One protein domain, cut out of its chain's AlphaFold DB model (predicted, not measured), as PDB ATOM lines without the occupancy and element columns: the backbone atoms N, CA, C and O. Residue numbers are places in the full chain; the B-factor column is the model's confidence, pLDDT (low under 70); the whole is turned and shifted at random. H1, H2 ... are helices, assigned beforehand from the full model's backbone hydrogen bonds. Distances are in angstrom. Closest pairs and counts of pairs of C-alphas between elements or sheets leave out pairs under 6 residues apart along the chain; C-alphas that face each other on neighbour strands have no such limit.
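AT A GLANCE: This is residues 32 to 130 of the 855 residues of the protein "Exo-alpha-sialidase" of Holophagales bacterium (UniProt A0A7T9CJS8). Seven mostly short helices make a compact, crossed pack, with H5 as the hub: H3 and H7 pack on opposite sides of it and H4 packs near its beginning. H1, the longest helix, crosses H4, and the short H6 packs on H7 and comes close to the first part of H1. The printed part has 99 residues, with H1 to H7 in order along it and no named strand; the class is all helix. The radius of gyration of the C-alphas is 13.2 A, and the rounded outline spans 37 by 33 by 26 A.

IN THESE COORDINATES: Find C-alpha 32 at (210.469, 224.431, 276.152); from there H1 runs through residues 32 to 46, 21.4 A long. H2 follows at residues 49 to 52. Past the long link, look for C-alpha 65 at (239.202, 209.618, 284.915), where H3, residues 65 to 74, begins and runs 14.1 A. H4 takes residues 79 to 90, 16.0 A, and H5 residues 98 to 110, 18.9 A. H6 is residues 112 to 119, 10.0 A, and H7 is residues 121 to 129, 11.7 A, ending at C-alpha 129 at (221.071, 202.429, 286.743).

HOW THE PARTS SIT: Start at the hub, H5. It touches H3 at the C-alphas of Leu 72 and Trp 107, the closest pair at 5.7 A, the same way at a steep tilt of 68 degrees, only just short of about perpendicular. Residues 100 to 104 of H5 alone touch residues 79 to 81 of H4; the closest C-alphas, of Leu 80 and Leu 100, are 5.0 A apart. With residues 105 to 109 alone H5 touches H7, closest at the C-alphas of Glu 105 and Ile 127, 6.1 A. H7 touches H6 at a steep tilt of 56 degrees, opposite ways, closest at the C-alphas of Arg 116 and Val 124, 6.0 A. H6 and H1 are close but not clearly touching, with the closest C-alphas, of Leu 34 and Leu 118, 6.2 A apart. Residues 38 to 42 of H1 alone touch H4, about perpendicular at 82 degrees; the closest C-alphas, of Tyr 42 and Tyr 82, are 5.9 A apart. H1 and H2 only just touch, only at the corner, with 3 pairs of C-alphas within 8 A, the closest those of Ala 45 and Val 51 at 6.9 A. H1 and H5 are apart. Every O i to N i+4 pair is within hydrogen-bond range in H1, H3, H4, H5, H6 and H7; H2 is too short for such a pair.

THE WHOLE: The two C-alphas farthest apart, of Gly 32 and Gly 60, are 37.8 A apart. The printed part has no cut. The link from H2 to H3, residues 53 to 64, is long. The mean pLDDT of the printed part is 85.8, and residues 58 to 63 and residue 130 are under 70.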
ATOM      1  N   GLY A  32     210.094 223.028 276.386       81.44
ATOM      2  CA  GLY A  32     210.469 224.431 276.152       81.44
ATOM      3  C   GLY A  32     211.212 225.098 277.321       81.44
ATOM      4  O   GLY A  32     212.086 225.927 277.098       81.44
ATOM      5  N   ALA A  33     210.896 224.741 278.569       87.12
ATOM      6  CA  ALA A  33     211.607 225.247 279.745       87.12
ATOM      7  C   ALA A  33     212.988 224.592 279.901       87.12
ATOM      8  O   ALA A  33     213.943 225.278 280.263       87.12
ATOM      9  N   LEU A  34     213.090 223.293 279.594       88.88
ATOM     10  CA  LEU A  34     214.356 222.564 279.561       88.88
ATOM     11  C   LEU A  34     215.308 223.198 278.547       88.88
ATOM     12  O   LEU A  34     216.424 223.562 278.899       88.88
ATOM     13  N   GLU A  35     214.835 223.417 277.321       87.50
ATOM     14  CA  GLU A  35     215.622 224.035 276.255       87.50
ATOM     15  C   GLU A  35     216.204 225.397 276.671       87.50
ATOM     16  O   GLU A  35     217.399 225.644 276.515       87.50
ATOM     17  N   GLN A  36     215.384 226.280 277.250       89.19
ATOM     18  CA  GLN A  36     215.842 227.603 277.689       89.19
ATOM     19  C   GLN A  36     216.895 227.522 278.803       89.19
ATOM     20  O   GLN A  36     217.850 228.303 278.821       89.19
ATOM     21  N   GLU A  37     216.748 226.577 279.733       94.44
ATOM     22  CA  GLU A  37     217.727 226.374 280.800       94.44
ATOM     23  C   GLU A  37     219.035 225.761 280.266       94.44
ATOM     24  O   GLU A  37     220.113 226.166 280.708       94.44
ATOM     25  N   LEU A  38     218.974 224.859 279.280       94.00
ATOM     26  CA  LEU A  38     220.158 224.316 278.603       94.00
ATOM     27  C   LEU A  38     220.917 225.402 277.828       94.00
ATOM     28  O   LEU A  38     222.131 225.520 277.993       94.00
ATOM     29  N   ILE A  39     220.219 226.267 277.077       93.44
ATOM     30  CA  ILE A  39     220.824 227.420 276.381       93.44
ATOM     31  C   ILE A  39     221.540 228.341 277.373       93.44
ATOM     32  O   ILE A  39     222.683 228.741 277.160       93.44
ATOM     33  N   LYS A  40     220.903 228.650 278.505       94.25
ATOM     34  CA  LYS A  40     221.515 229.478 279.549       94.25
ATOM     35  C   LYS A  40     222.793 228.848 280.114       94.25
ATOM     36  O   LYS A  40     223.768 229.561 280.349       94.25
ATOM     37  N   ARG A  41     222.804 227.531 280.331       95.31
ATOM     38  CA  ARG A  41     223.988 226.796 280.814       95.31
ATOM     39  C   ARG A  41     225.092 226.727 279.763       95.31
ATOM     40  O   ARG A  41     226.261 226.849 280.117       95.31
ATOM     41  N   TYR A  42     224.737 226.580 278.491       94.81
ATOM     42  CA  TYR A  42     225.672 226.669 277.371       94.81
ATOM     43  C   TYR A  42     226.368 228.039 277.332       94.81
ATOM     44  O   TYR A  42     227.599 228.110 277.304       94.81
ATOM     45  N   GLU A  43     225.609 229.133 277.450       93.81
ATOM     46  CA  GLU A  43     226.178 230.487 277.529       93.81
ATOM     47  C   GLU A  43     227.034 230.684 278.793       93.81
ATOM     48  O   GLU A  43     228.100 231.304 278.745       93.81
ATOM     49  N   GLU A  44     226.634 230.098 279.928       94.44
ATOM     50  CA  GLU A  44     227.452 230.085 281.145       94.44
ATOM     51  C   GLU A  44     228.800 229.385 280.912       94.44
ATOM     52  O   GLU A  44     229.839 229.928 281.298       94.44
ATOM     53  N   ALA A  45     228.804 228.221 280.256       92.62
ATOM     54  CA  ALA A  45     230.027 227.495 279.919       92.62
ATOM     55  C   ALA A  45     230.938 228.334 279.007       92.62
ATOM     56  O   ALA A  45     232.118 228.513 279.315       92.62
ATOM     57  N   LYS A  46     230.383 228.936 277.945       90.94
ATOM     58  CA  LYS A  46     231.129 229.798 277.008       90.94
ATOM     59  C   LYS A  46     231.706 231.046 277.660       90.94
ATOM     60  O   LYS A  46     232.810 231.466 277.318       90.94
ATOM     61  N   SER A  47     231.006 231.610 278.640       91.94
ATOM     62  CA  SER A  47     231.487 232.775 279.392       91.94
ATOM     63  C   SER A  47     232.670 232.468 280.326       91.94
ATOM     64  O   SER A  47     233.314 233.392 280.828       91.94
ATOM     65  N   LYS A  48     232.988 231.184 280.554       90.75
ATOM     66  CA  LYS A  48     234.052 230.718 281.452       90.75
ATOM     67  C   LYS A  48     235.161 229.997 280.671       90.75
ATOM     68  O   LYS A  48     235.292 228.778 280.775       90.75
ATOM     69  N   PRO A  49     236.055 230.723 279.973       86.94
ATOM     70  CA  PRO A  49     237.141 230.107 279.204       86.94
ATOM     71  C   PRO A  49     238.079 229.246 280.062       86.94
ATOM     72  O   PRO A  49     238.682 228.312 279.553       86.94
ATOM     73  N   ALA A  50     238.171 229.509 281.370       86.62
ATOM     74  CA  ALA A  50     238.911 228.660 282.299       86.62
ATOM     75  C   ALA A  50     238.301 227.255 282.454       86.62
ATOM     76  O   ALA A  50     239.054 226.317 282.662       86.62
ATOM     77  N   VAL A  51     236.973 227.104 282.342       86.31
ATOM     78  CA  VAL A  51     236.286 225.801 282.365       86.31
ATOM     79  C   VAL A  51     236.514 225.066 281.045       86.31
ATOM     80  O   VAL A  51     236.900 223.905 281.065       86.31
ATOM     81  N   LEU A  52     236.377 225.751 279.905       86.75
ATOM     82  CA  LEU A  52     236.662 225.160 278.587       86.75
ATOM     83  C   LEU A  52     238.141 224.768 278.434       86.75
ATOM     84  O   LEU A  52     238.459 223.771 277.803       86.75
ATOM     85  N   ALA A  53     239.058 225.504 279.066       85.50
ATOM     86  CA  ALA A  53     240.478 225.161 279.092       85.50
ATOM     87  C   ALA A  53     240.800 223.906 279.929       85.50
ATOM     88  O   ALA A  53     241.913 223.386 279.821       85.50
ATOM     89  N   LEU A  54     239.863 223.427 280.760       85.50
ATOM     90  CA  LEU A  54     239.978 222.134 281.440       85.50
ATOM     91  C   LEU A  54     239.626 220.959 280.521       85.50
ATOM     92  O   LEU A  54     239.842 219.828 280.953       85.50
ATOM     93  N   ASP A  55     239.112 221.206 279.302       85.81
ATOM     94  CA  ASP A  55     238.809 220.158 278.320       85.81
ATOM     95  C   ASP A  55     240.038 219.235 278.205       85.81
ATOM     96  O   ASP A  55     241.128 219.674 277.802       85.81
ATOM     97  N   PRO A  56     239.913 217.962 278.623       75.31
ATOM     98  CA  PRO A  56     241.045 217.056 278.637       75.31
ATOM     99  C   PRO A  56     241.538 216.736 277.218       75.31
ATOM    100  O   PRO A  56     242.653 216.226 277.070       75.31
ATOM    101  N   GLY A  57     240.770 217.065 276.175       72.62
ATOM    102  CA  GLY A  57     241.072 216.732 274.795       72.62
ATOM    103  C   GLY A  57     241.061 215.221 274.563       72.62
ATOM    104  O   GLY A  57     240.989 214.402 275.483       72.62
ATOM    105  N   LEU A  58     241.160 214.820 273.299       65.19
ATOM    106  CA  LEU A  58     241.014 213.419 272.911       65.19
ATOM    107  C   LEU A  58     242.328 212.849 272.363       65.19
ATOM    108  O   LEU A  58     242.544 212.692 271.172       65.19
ATOM    109  N   SER A  59     243.231 212.538 273.290       44.97
ATOM    110  CA  SER A  59     244.363 211.627 273.094       44.97
ATOM    111  C   SER A  59     244.914 211.259 274.475       44.97
ATOM    112  O   SER A  59     245.429 212.107 275.204       44.97
ATOM    113  N   GLY A  60     244.701 210.010 274.902       48.47
ATOM    114  CA  GLY A  60     245.194 209.464 276.175       48.47
ATOM    115  C   GLY A  60     244.428 209.849 277.453       48.47
ATOM    116  O   GLY A  60     244.608 209.173 278.463       48.47
ATOM    117  N   ARG A  61     243.545 210.864 277.429       46.56
ATOM    118  CA  ARG A  61     242.867 211.395 278.633       46.56
ATOM    119  C   ARG A  61     241.407 210.983 278.866       46.56
ATOM    120  O   ARG A  61     240.937 211.174 279.977       46.56
ATOM    121  N   MET A  62     240.715 210.302 277.943       53.78
ATOM    122  CA  MET A  62     239.448 209.626 278.320       53.78
ATOM    123  C   MET A  62     239.676 208.489 279.331       53.78
ATOM    124  O   MET A  62     238.792 208.152 280.112       53.78
ATOM    125  N   ASN A  63     240.887 207.921 279.336       56.59
ATOM    126  CA  ASN A  63     241.331 206.974 280.358       56.59
ATOM    127  C   ASN A  63     241.783 207.679 281.652       56.59
ATOM    128  O   ASN A  63     241.871 207.034 282.697       56.59
ATOM    129  N   ASP A  64     242.050 208.990 281.604       73.12
ATOM    130  CA  ASP A  64     242.358 209.812 282.774       73.12
ATOM    131  C   ASP A  64     241.055 210.288 283.423       73.12
ATOM    132  O   ASP A  64     240.590 211.418 283.251       73.12
ATOM    133  N   LYS A  65     240.455 209.374 284.191       77.88
ATOM    134  CA  LYS A  65     239.202 209.618 284.915       77.88
ATOM    135  C   LYS A  65     239.266 210.851 285.816       77.88
ATOM    136  O   LYS A  65     238.241 211.484 286.024       77.88
ATOM    137  N   VAL A  66     240.441 211.201 286.343       85.25
ATOM    138  CA  VAL A  66     240.593 212.348 287.248       85.25
ATOM    139  C   VAL A  66     240.449 213.656 286.477       85.25
ATOM    140  O   VAL A  66     239.713 214.538 286.914       85.25
ATOM    141  N   ALA A  67     241.118 213.779 285.327       83.44
ATOM    142  CA  ALA A  67     240.986 214.955 284.472       83.44
ATOM    143  C   ALA A  67     239.558 215.097 283.919       83.44
ATOM    144  O   ALA A  67     239.000 216.192 283.944       83.44
ATOM    145  N   LEU A  68     238.956 213.983 283.482       85.38
ATOM    146  CA  LEU A  68     237.578 213.958 282.997       85.38
ATOM    147  C   LEU A  68     236.586 214.376 284.090       85.38
ATOM    148  O   LEU A  68     235.787 215.277 283.860       85.38
ATOM    149  N   ASP A  69     236.657 213.785 285.284       90.69
ATOM    150  CA  ASP A  69     235.760 214.135 286.389       90.69
ATOM    151  C   ASP A  69     235.932 215.595 286.819       90.69
ATOM    152  O   ASP A  69     234.940 216.263 287.097       90.69
ATOM    153  N   ALA A  70     237.165 216.112 286.845       90.62
ATOM    154  CA  ALA A  70     237.428 217.510 287.177       90.62
ATOM    155  C   ALA A  70     236.815 218.477 286.151       90.62
ATOM    156  O   ALA A  70     236.224 219.485 286.539       90.62
ATOM    157  N   PHE A  71     236.931 218.166 284.857       92.25
ATOM    158  CA  PHE A  71     236.290 218.933 283.790       92.25
ATOM    159  C   PHE A  71     234.763 218.848 283.879       92.25
ATOM    160  O   PHE A  71     234.095 219.879 283.940       92.25
ATOM    161  N   LEU A  72     234.206 217.634 283.959       93.31
ATOM    162  CA  LEU A  72     232.761 217.424 284.022       93.31
ATOM    163  C   LEU A  72     232.154 218.099 285.255       93.31
ATOM    164  O   LEU A  72     231.141 218.767 285.107       93.31
ATOM    165  N   ALA A  73     232.792 218.001 286.430       93.94
ATOM    166  CA  ALA A  73     232.379 218.676 287.668       93.94
ATOM    167  C   ALA A  73     232.358 220.211 287.567       93.94
ATOM    168  O   ALA A  73     231.656 220.876 288.328       93.94
ATOM    169  N   ALA A  74     233.150 220.790 286.660       93.69
ATOM    170  CA  ALA A  74     233.179 222.228 286.416       93.69
ATOM    171  C   ALA A  74     232.162 222.680 285.352       93.69
ATOM    172  O   ALA A  74     231.857 223.874 285.267       93.69
ATOM    173  N   MET A  75     231.649 221.751 284.540       94.19
ATOM    174  CA  MET A  75     230.748 222.044 283.430       94.19
ATOM    175  C   MET A  75     229.295 222.223 283.907       94.19
ATOM    176  O   MET A  75     228.739 221.329 284.548       94.19
ATOM    177  N   PRO A  76     228.625 223.340 283.558       94.62
ATOM    178  CA  PRO A  76     227.244 223.605 283.983       94.62
ATOM    179  C   PRO A  76     226.192 222.744 283.259       94.62
ATOM    180  O   PRO A  76     225.047 222.680 283.713       94.62
ATOM    181  N   LEU A  77     226.574 222.093 282.159       95.56
ATOM    182  CA  LEU A  77     225.812 221.105 281.393       95.56
ATOM    183  C   LEU A  77     226.764 220.040 280.841       95.56
ATOM    184  O   LEU A  77     227.960 220.295 280.702       95.56
ATOM    185  N   SER A  78     226.247 218.861 280.503       94.12
ATOM    186  CA  SER A  78     227.084 217.805 279.924       94.12
ATOM    187  C   SER A  78     227.669 218.199 278.551       94.12
ATOM    188  O   SER A  78     227.051 218.991 277.839       94.12
ATOM    189  N   PRO A  79     228.798 217.609 278.118       91.50
ATOM    190  CA  PRO A  79     229.336 217.826 276.771       91.50
ATOM    191  C   PRO A  79     228.384 217.440 275.628       91.50
ATOM    192  O   PRO A  79     228.385 218.098 274.594       91.50
ATOM    193  N   LEU A  80     227.547 216.411 275.814       91.00
ATOM    194  CA  LEU A  80     226.511 216.049 274.839       91.00
ATOM    195  C   LEU A  80     225.490 217.179 274.673       91.00
ATOM    196  O   LEU A  80     225.226 217.608 273.557       91.00
ATOM    197  N   GLU A  81     224.966 217.695 275.787       93.94
ATOM    198  CA  GLU A  81     224.035 218.831 275.761       93.94
ATOM    199  C   GLU A  81     224.694 220.093 275.211       93.94
ATOM    200  O   GLU A  81     224.062 220.861 274.493       93.94
ATOM    201  N   TYR A  82     225.981 220.301 275.505       93.94
ATOM    202  CA  TYR A  82     226.747 221.392 274.915       93.94
ATOM    203  C   TYR A  82     226.750 221.290 273.386       93.94
ATOM    204  O   TYR A  82     226.430 222.277 272.732       93.94
ATOM    205  N   LEU A  83     227.063 220.114 272.824       91.94
ATOM    206  CA  LEU A  83     227.061 219.908 271.374       91.94
ATOM    207  C   LEU A  83     225.654 220.060 270.781       91.94
ATOM    208  O   LEU A  83     225.506 220.785 269.806       91.94
ATOM    209  N   LYS A  84     224.619 219.453 271.378       91.69
ATOM    210  CA  LYS A  84     223.230 219.573 270.895       91.69
ATOM    211  C   LYS A  84     222.761 221.029 270.849       91.69
ATOM    212  O   LYS A  84     222.168 221.470 269.867       91.69
ATOM    213  N   VAL A  85     223.050 221.798 271.902       92.06
ATOM    214  CA  VAL A  85     222.743 223.232 271.936       92.06
ATOM    215  C   VAL A  85     223.594 223.998 270.924       92.06
ATOM    216  O   VAL A  85     223.075 224.909 270.288       92.06
ATOM    217  N   ASP A  86     224.864 223.641 270.725       91.56
ATOM    218  CA  ASP A  86     225.740 224.284 269.740       91.56
ATOM    219  C   ASP A  86     225.275 224.041 268.295       91.56
ATOM    220  O   ASP A  86     225.133 225.002 267.541       91.56
ATOM    221  N   MET A  87     224.963 222.794 267.940       91.19
ATOM    222  CA  MET A  87     224.345 222.389 266.671       91.19
ATOM    223  C   MET A  87     223.065 223.176 266.427       91.19
ATOM    224  O   MET A  87     222.922 223.852 265.409       91.19
ATOM    225  N   LYS A  88     222.175 223.211 267.428       89.19
ATOM    226  CA  LYS A  88     220.945 223.989 267.337       89.19
ATOM    227  C   LYS A  88     221.229 225.471 267.158       89.19
ATOM    228  O   LYS A  88     220.636 226.066 266.275       89.19
ATOM    229  N   LEU A  89     222.095 226.093 267.960       89.19
ATOM    230  CA  LEU A  89     222.339 227.542 267.942       89.19
ATOM    231  C   LEU A  89     223.145 228.020 266.726       89.19
ATOM    232  O   LEU A  89     222.975 229.172 266.328       89.19
ATOM    233  N   ASN A  90     223.955 227.154 266.121       89.38
ATOM    234  CA  ASN A  90     224.742 227.478 264.932       89.38
ATOM    235  C   ASN A  90     224.193 226.852 263.638       89.38
ATOM    236  O   ASN A  90     224.724 227.185 262.587       89.38
ATOM    237  N   ARG A  91     223.107 226.065 263.713       91.00
ATOM    238  CA  ARG A  91     222.320 225.520 262.587       91.00
ATOM    239  C   ARG A  91     223.076 224.511 261.716       91.00
ATOM    240  O   ARG A  91     223.058 224.606 260.501       91.00
ATOM    241  N   TYR A  92     223.706 223.538 262.364       89.69
ATOM    242  CA  TYR A  92     224.419 222.444 261.700       89.69
ATOM    243  C   TYR A  92     224.148 221.112 262.390       89.69
ATOM    244  O   TYR A  92     223.746 221.091 263.560       89.69
ATOM    245  N   GLU A  93     224.388 220.005 261.690       87.50
ATOM    246  CA  GLU A  93     223.818 218.716 262.055       87.50
ATOM    247  C   GLU A  93     224.755 217.515 261.809       87.50
ATOM    248  O   GLU A  93     224.432 216.613 261.063       87.50
ATOM    249  N   ILE A  94     225.853 217.403 262.558       86.62
ATOM    250  CA  ILE A  94     226.776 216.252 262.486       86.62
ATOM    251  C   ILE A  94     226.329 215.011 263.275       86.62
ATOM    252  O   ILE A  94     225.643 215.112 264.297       86.62
ATOM    253  N   ALA A  95     226.882 213.850 262.912       84.56
ATOM    254  CA  ALA A  95     226.816 212.649 263.731       84.56
ATOM    255  C   ALA A  95     227.379 212.893 265.145       84.56
ATOM    256  O   ALA A  95     228.553 213.224 265.325       84.56
ATOM    257  N   ILE A  96     226.567 212.664 266.181       83.75
ATOM    258  CA  ILE A  96     227.031 212.676 267.575       83.75
ATOM    259  C   ILE A  96     227.882 211.428 267.822       83.75
ATOM    260  O   ILE A  96     227.348 210.355 267.630       83.75
ATOM    261  N   PRO A  97     229.143 211.488 268.283       77.69
ATOM    262  CA  PRO A  97     229.951 210.299 268.586       77.69
ATOM    263  C   PRO A  97     229.701 209.706 269.992       77.69
ATOM    264  O   PRO A  97     229.475 210.426 270.968       77.69
ATOM    265  N   GLN A  98     229.888 208.386 270.142       76.12
ATOM    266  CA  GLN A  98     229.636 207.625 271.387       76.12
ATOM    267  C   GLN A  98     230.337 208.185 272.645       76.12
ATOM    268  O   GLN A  98     229.854 208.039 273.770       76.12
ATOM    269  N   PHE A  99     231.507 208.821 272.513       76.56
ATOM    270  CA  PHE A  99     232.215 209.355 273.684       76.56
ATOM    271  C   PHE A  99     231.461 210.505 274.371       76.56
ATOM    272  O   PHE A  99     231.613 210.687 275.584       76.56
ATOM    273  N   LEU A 100     230.644 211.263 273.633       83.00
ATOM    274  CA  LEU A 100     229.832 212.334 274.211       83.00
ATOM    275  C   LEU A 100     228.682 211.768 275.039       83.00
ATOM    276  O   LEU A 100     228.421 212.290 276.122       83.00
ATOM    277  N   GLN A 101     228.087 210.654 274.608       80.62
ATOM    278  CA  GLN A 101     227.088 209.932 275.399       80.62
ATOM    279  C   GLN A 101     227.685 209.418 276.718       80.62
ATOM    280  O   GLN A 101     227.176 209.732 277.790       80.62
ATOM    281  N   ARG A 102     228.850 208.757 276.677       80.38
ATOM    282  CA  ARG A 102     229.547 208.319 277.907       80.38
ATOM    283  C   ARG A 102     229.903 209.482 278.841       80.38
ATOM    284  O   ARG A 102     229.874 209.350 280.066       80.38
ATOM    285  N   SER A 103     230.243 210.639 278.274       84.81
ATOM    286  CA  SER A 103     230.508 211.857 279.050       84.81
ATOM    287  C   SER A 103     229.235 212.419 279.691       84.81
ATOM    288  O   SER A 103     229.302 212.967 280.791       84.81
ATOM    289  N   HIS A 104     228.081 212.272 279.033       89.50
ATOM    290  CA  HIS A 104     226.775 212.654 279.564       89.50
ATOM    291  C   HIS A 104     226.379 211.805 280.768       89.50
ATOM    292  O   HIS A 104     226.129 212.361 281.835       89.50
ATOM    293  N   GLU A 105     226.427 210.480 280.638       87.06
ATOM    294  CA  GLU A 105     226.162 209.541 281.738       87.06
ATOM    295  C   GLU A 105     227.024 209.873 282.966       87.06
ATOM    296  O   GLU A 105     226.538 209.992 284.095       87.06
ATOM    297  N   ARG A 106     228.325 210.117 282.744       89.50
ATOM    298  CA  ARG A 106     229.242 210.489 283.825       89.50
ATOM    299  C   ARG A 106     228.923 211.858 284.423       89.50
ATOM    300  O   ARG A 106     229.025 212.019 285.640       89.50
ATOM    301  N   TRP A 107     228.539 212.837 283.606       94.12
ATOM    302  CA  TRP A 107     228.124 214.155 284.088       94.12
ATOM    303  C   TRP A 107     226.868 214.060 284.960       94.12
ATOM    304  O   TRP A 107     226.848 214.670 286.030       94.12
ATOM    305  N   VAL A 108     225.874 213.256 284.561       93.69
ATOM    306  CA  VAL A 108     224.654 212.996 285.346       93.69
ATOM    307  C   VAL A 108     225.014 212.392 286.704       93.69
ATOM    308  O   VAL A 108     224.531 212.877 287.724       93.69
ATOM    309  N   ALA A 109     225.946 211.436 286.750       92.44
ATOM    310  CA  ALA A 109     226.411 210.840 288.008       92.44
ATOM    311  C   ALA A 109     227.110 211.845 288.944       92.44
ATOM    312  O   ALA A 109     227.026 211.722 290.164       92.44
ATOM    313  N   LEU A 110     227.810 212.840 288.392       95.12
ATOM    314  CA  LEU A 110     228.481 213.888 289.171       95.12
ATOM    315  C   LEU A 110     227.531 215.026 289.592       95.12
ATOM    316  O   LEU A 110     227.798 215.698 290.587       95.12
ATOM    317  N   HIS A 111     226.428 215.235 288.863       96.06
ATOM    318  CA  HIS A 111     225.493 216.356 289.045       96.06
ATOM    319  C   HIS A 111     224.053 215.901 289.271       96.06
ATOM    320  O   HIS A 111     223.125 216.598 288.866       96.06
ATOM    321  N   GLU A 112     223.847 214.765 289.933       94.81
ATOM    322  CA  GLU A 112     222.546 214.093 290.028       94.81
ATOM    323  C   GLU A 112     221.395 215.033 290.431       94.81
ATOM    324  O   GLU A 112     220.363 215.063 289.773       94.81
ATOM    325  N   ALA A 113     221.580 215.884 291.447       94.12
ATOM    326  CA  ALA A 113     220.548 216.838 291.874       94.12
ATOM    327  C   ALA A 113     220.163 217.851 290.774       94.12
ATOM    328  O   ALA A 113     218.991 218.195 290.603       94.12
ATOM    329  N   THR A 114     221.152 218.324 290.014       93.69
ATOM    330  CA  THR A 114     220.923 219.198 288.859       93.69
ATOM    331  C   THR A 114     220.252 218.420 287.735       93.69
ATOM    332  O   THR A 114     219.274 218.903 287.174       93.69
ATOM    333  N   ALA A 115     220.730 217.212 287.433       92.75
ATOM    334  CA  ALA A 115     220.165 216.360 286.395       92.75
ATOM    335  C   ALA A 115     218.691 216.031 286.680       92.75
ATOM    336  O   ALA A 115     217.867 216.169 285.786       92.75
ATOM    337  N   ARG A 116     218.324 215.728 287.932       93.50
ATOM    338  CA  ARG A 116     216.927 215.470 288.338       93.50
ATOM    339  C   ARG A 116     216.039 216.697 288.173       93.50
ATOM    340  O   ARG A 116     214.873 216.578 287.818       93.50
ATOM    341  N   THR A 117     216.600 217.892 288.364       91.56
ATOM    342  CA  THR A 117     215.884 219.145 288.086       91.56
ATOM    343  C   THR A 117     215.645 219.335 286.586       91.56
ATOM    344  O   THR A 117     214.591 219.828 286.201       91.56
ATOM    345  N   LEU A 118     216.617 218.973 285.746       90.44
ATOM    346  CA  LEU A 118     216.526 219.137 284.294       90.44
ATOM    347  C   LEU A 118     215.607 218.083 283.666       90.44
ATOM    348  O   LEU A 118     214.653 218.433 282.974       90.44
ATOM    349  N   TYR A 119     215.874 216.811 283.948       88.06
ATOM    350  CA  TYR A 119     215.314 215.666 283.233       88.06
ATOM    351  C   TYR A 119     214.234 214.912 284.022       88.06
ATOM    352  O   TYR A 119     213.483 214.132 283.449       88.06
ATOM    353  N   GLY A 120     214.102 215.175 285.325       89.38
ATOM    354  CA  GLY A 120     213.217 214.424 286.217       89.38
ATOM    355  C   GLY A 120     213.871 213.168 286.794       89.38
ATOM    356  O   GLY A 120     214.959 212.761 286.391       89.38
ATOM    357  N   ASP A 121     213.206 212.570 287.782       87.12
ATOM    358  CA  ASP A 121     213.760 211.427 288.517       87.12
ATOM    359  C   ASP A 121     213.867 210.153 287.674       87.12
ATOM    360  O   ASP A 121     214.882 209.469 287.741       87.12
ATOM    361  N   GLU A 122     212.845 209.863 286.870       82.56
ATOM    362  CA  GLU A 122     212.750 208.644 286.057       82.56
ATOM    363  C   GLU A 122     213.846 208.569 284.986       82.56
ATOM    364  O   GLU A 122     214.519 207.547 284.850       82.56
ATOM    365  N   GLU A 123     214.081 209.678 284.285       81.38
ATOM    366  CA  GLU A 123     215.126 209.778 283.266       81.38
ATOM    367  C   GLU A 123     216.520 209.619 283.889       81.38
ATOM    368  O   GLU A 123     217.349 208.844 283.416       81.38
ATOM    369  N   VAL A 124     216.775 210.290 285.019       86.94
ATOM    370  CA  VAL A 124     218.066 210.187 285.718       86.94
ATOM    371  C   VAL A 124     218.306 208.784 286.264       86.94
ATOM    372  O   VAL A 124     219.418 208.270 286.142       86.94
ATOM    373  N   ASP A 125     217.289 208.151 286.845       84.69
ATOM    374  CA  ASP A 125     217.398 206.773 287.322       84.69
ATOM    375  C   ASP A 125     217.696 205.818 286.159       84.69
ATOM    376  O   ASP A 125     218.525 204.916 286.306       84.69
ATOM    377  N   THR A 126     217.096 206.047 284.989       76.12
ATOM    378  CA  THR A 126     217.355 205.271 283.767       76.12
ATOM    379  C   THR A 126     218.801 205.428 283.299       76.12
ATOM    380  O   THR A 126     219.493 204.424 283.109       76.12
ATOM    381  N   ILE A 127     219.299 206.666 283.222       79.25
ATOM    382  CA  ILE A 127     220.687 206.974 282.840       79.25
ATOM    383  C   ILE A 127     221.695 206.347 283.820       79.25
ATOM    384  O   ILE A 127     222.724 205.818 283.401       79.25
ATOM    385  N   LEU A 128     221.434 206.407 285.132       82.50
ATOM    386  CA  LEU A 128     222.391 205.980 286.164       82.50
ATOM    387  C   LEU A 128     222.372 204.484 286.474       82.50
ATOM    388  O   LEU A 128     223.399 203.936 286.880       82.50
ATOM    389  N   SER A 129     221.214 203.835 286.361       71.06
ATOM    390  CA  SER A 129     221.071 202.429 286.743       71.06
ATOM    391  C   SER A 129     221.638 201.468 285.705       71.06
ATOM    392  O   SER A 129     222.088 200.394 286.093       71.06
ATOM    393  N   GLY A 130     221.656 201.853 284.425       62.84
ATOM    394  CA  GLY A 130     221.981 200.940 283.334       62.84
ATOM    395  C   GLY A 130     221.024 199.738 283.311       62.84
ATOM    396  O   GLY A 130     221.286 198.723 283.943       62.84
TER     397      GLY A 130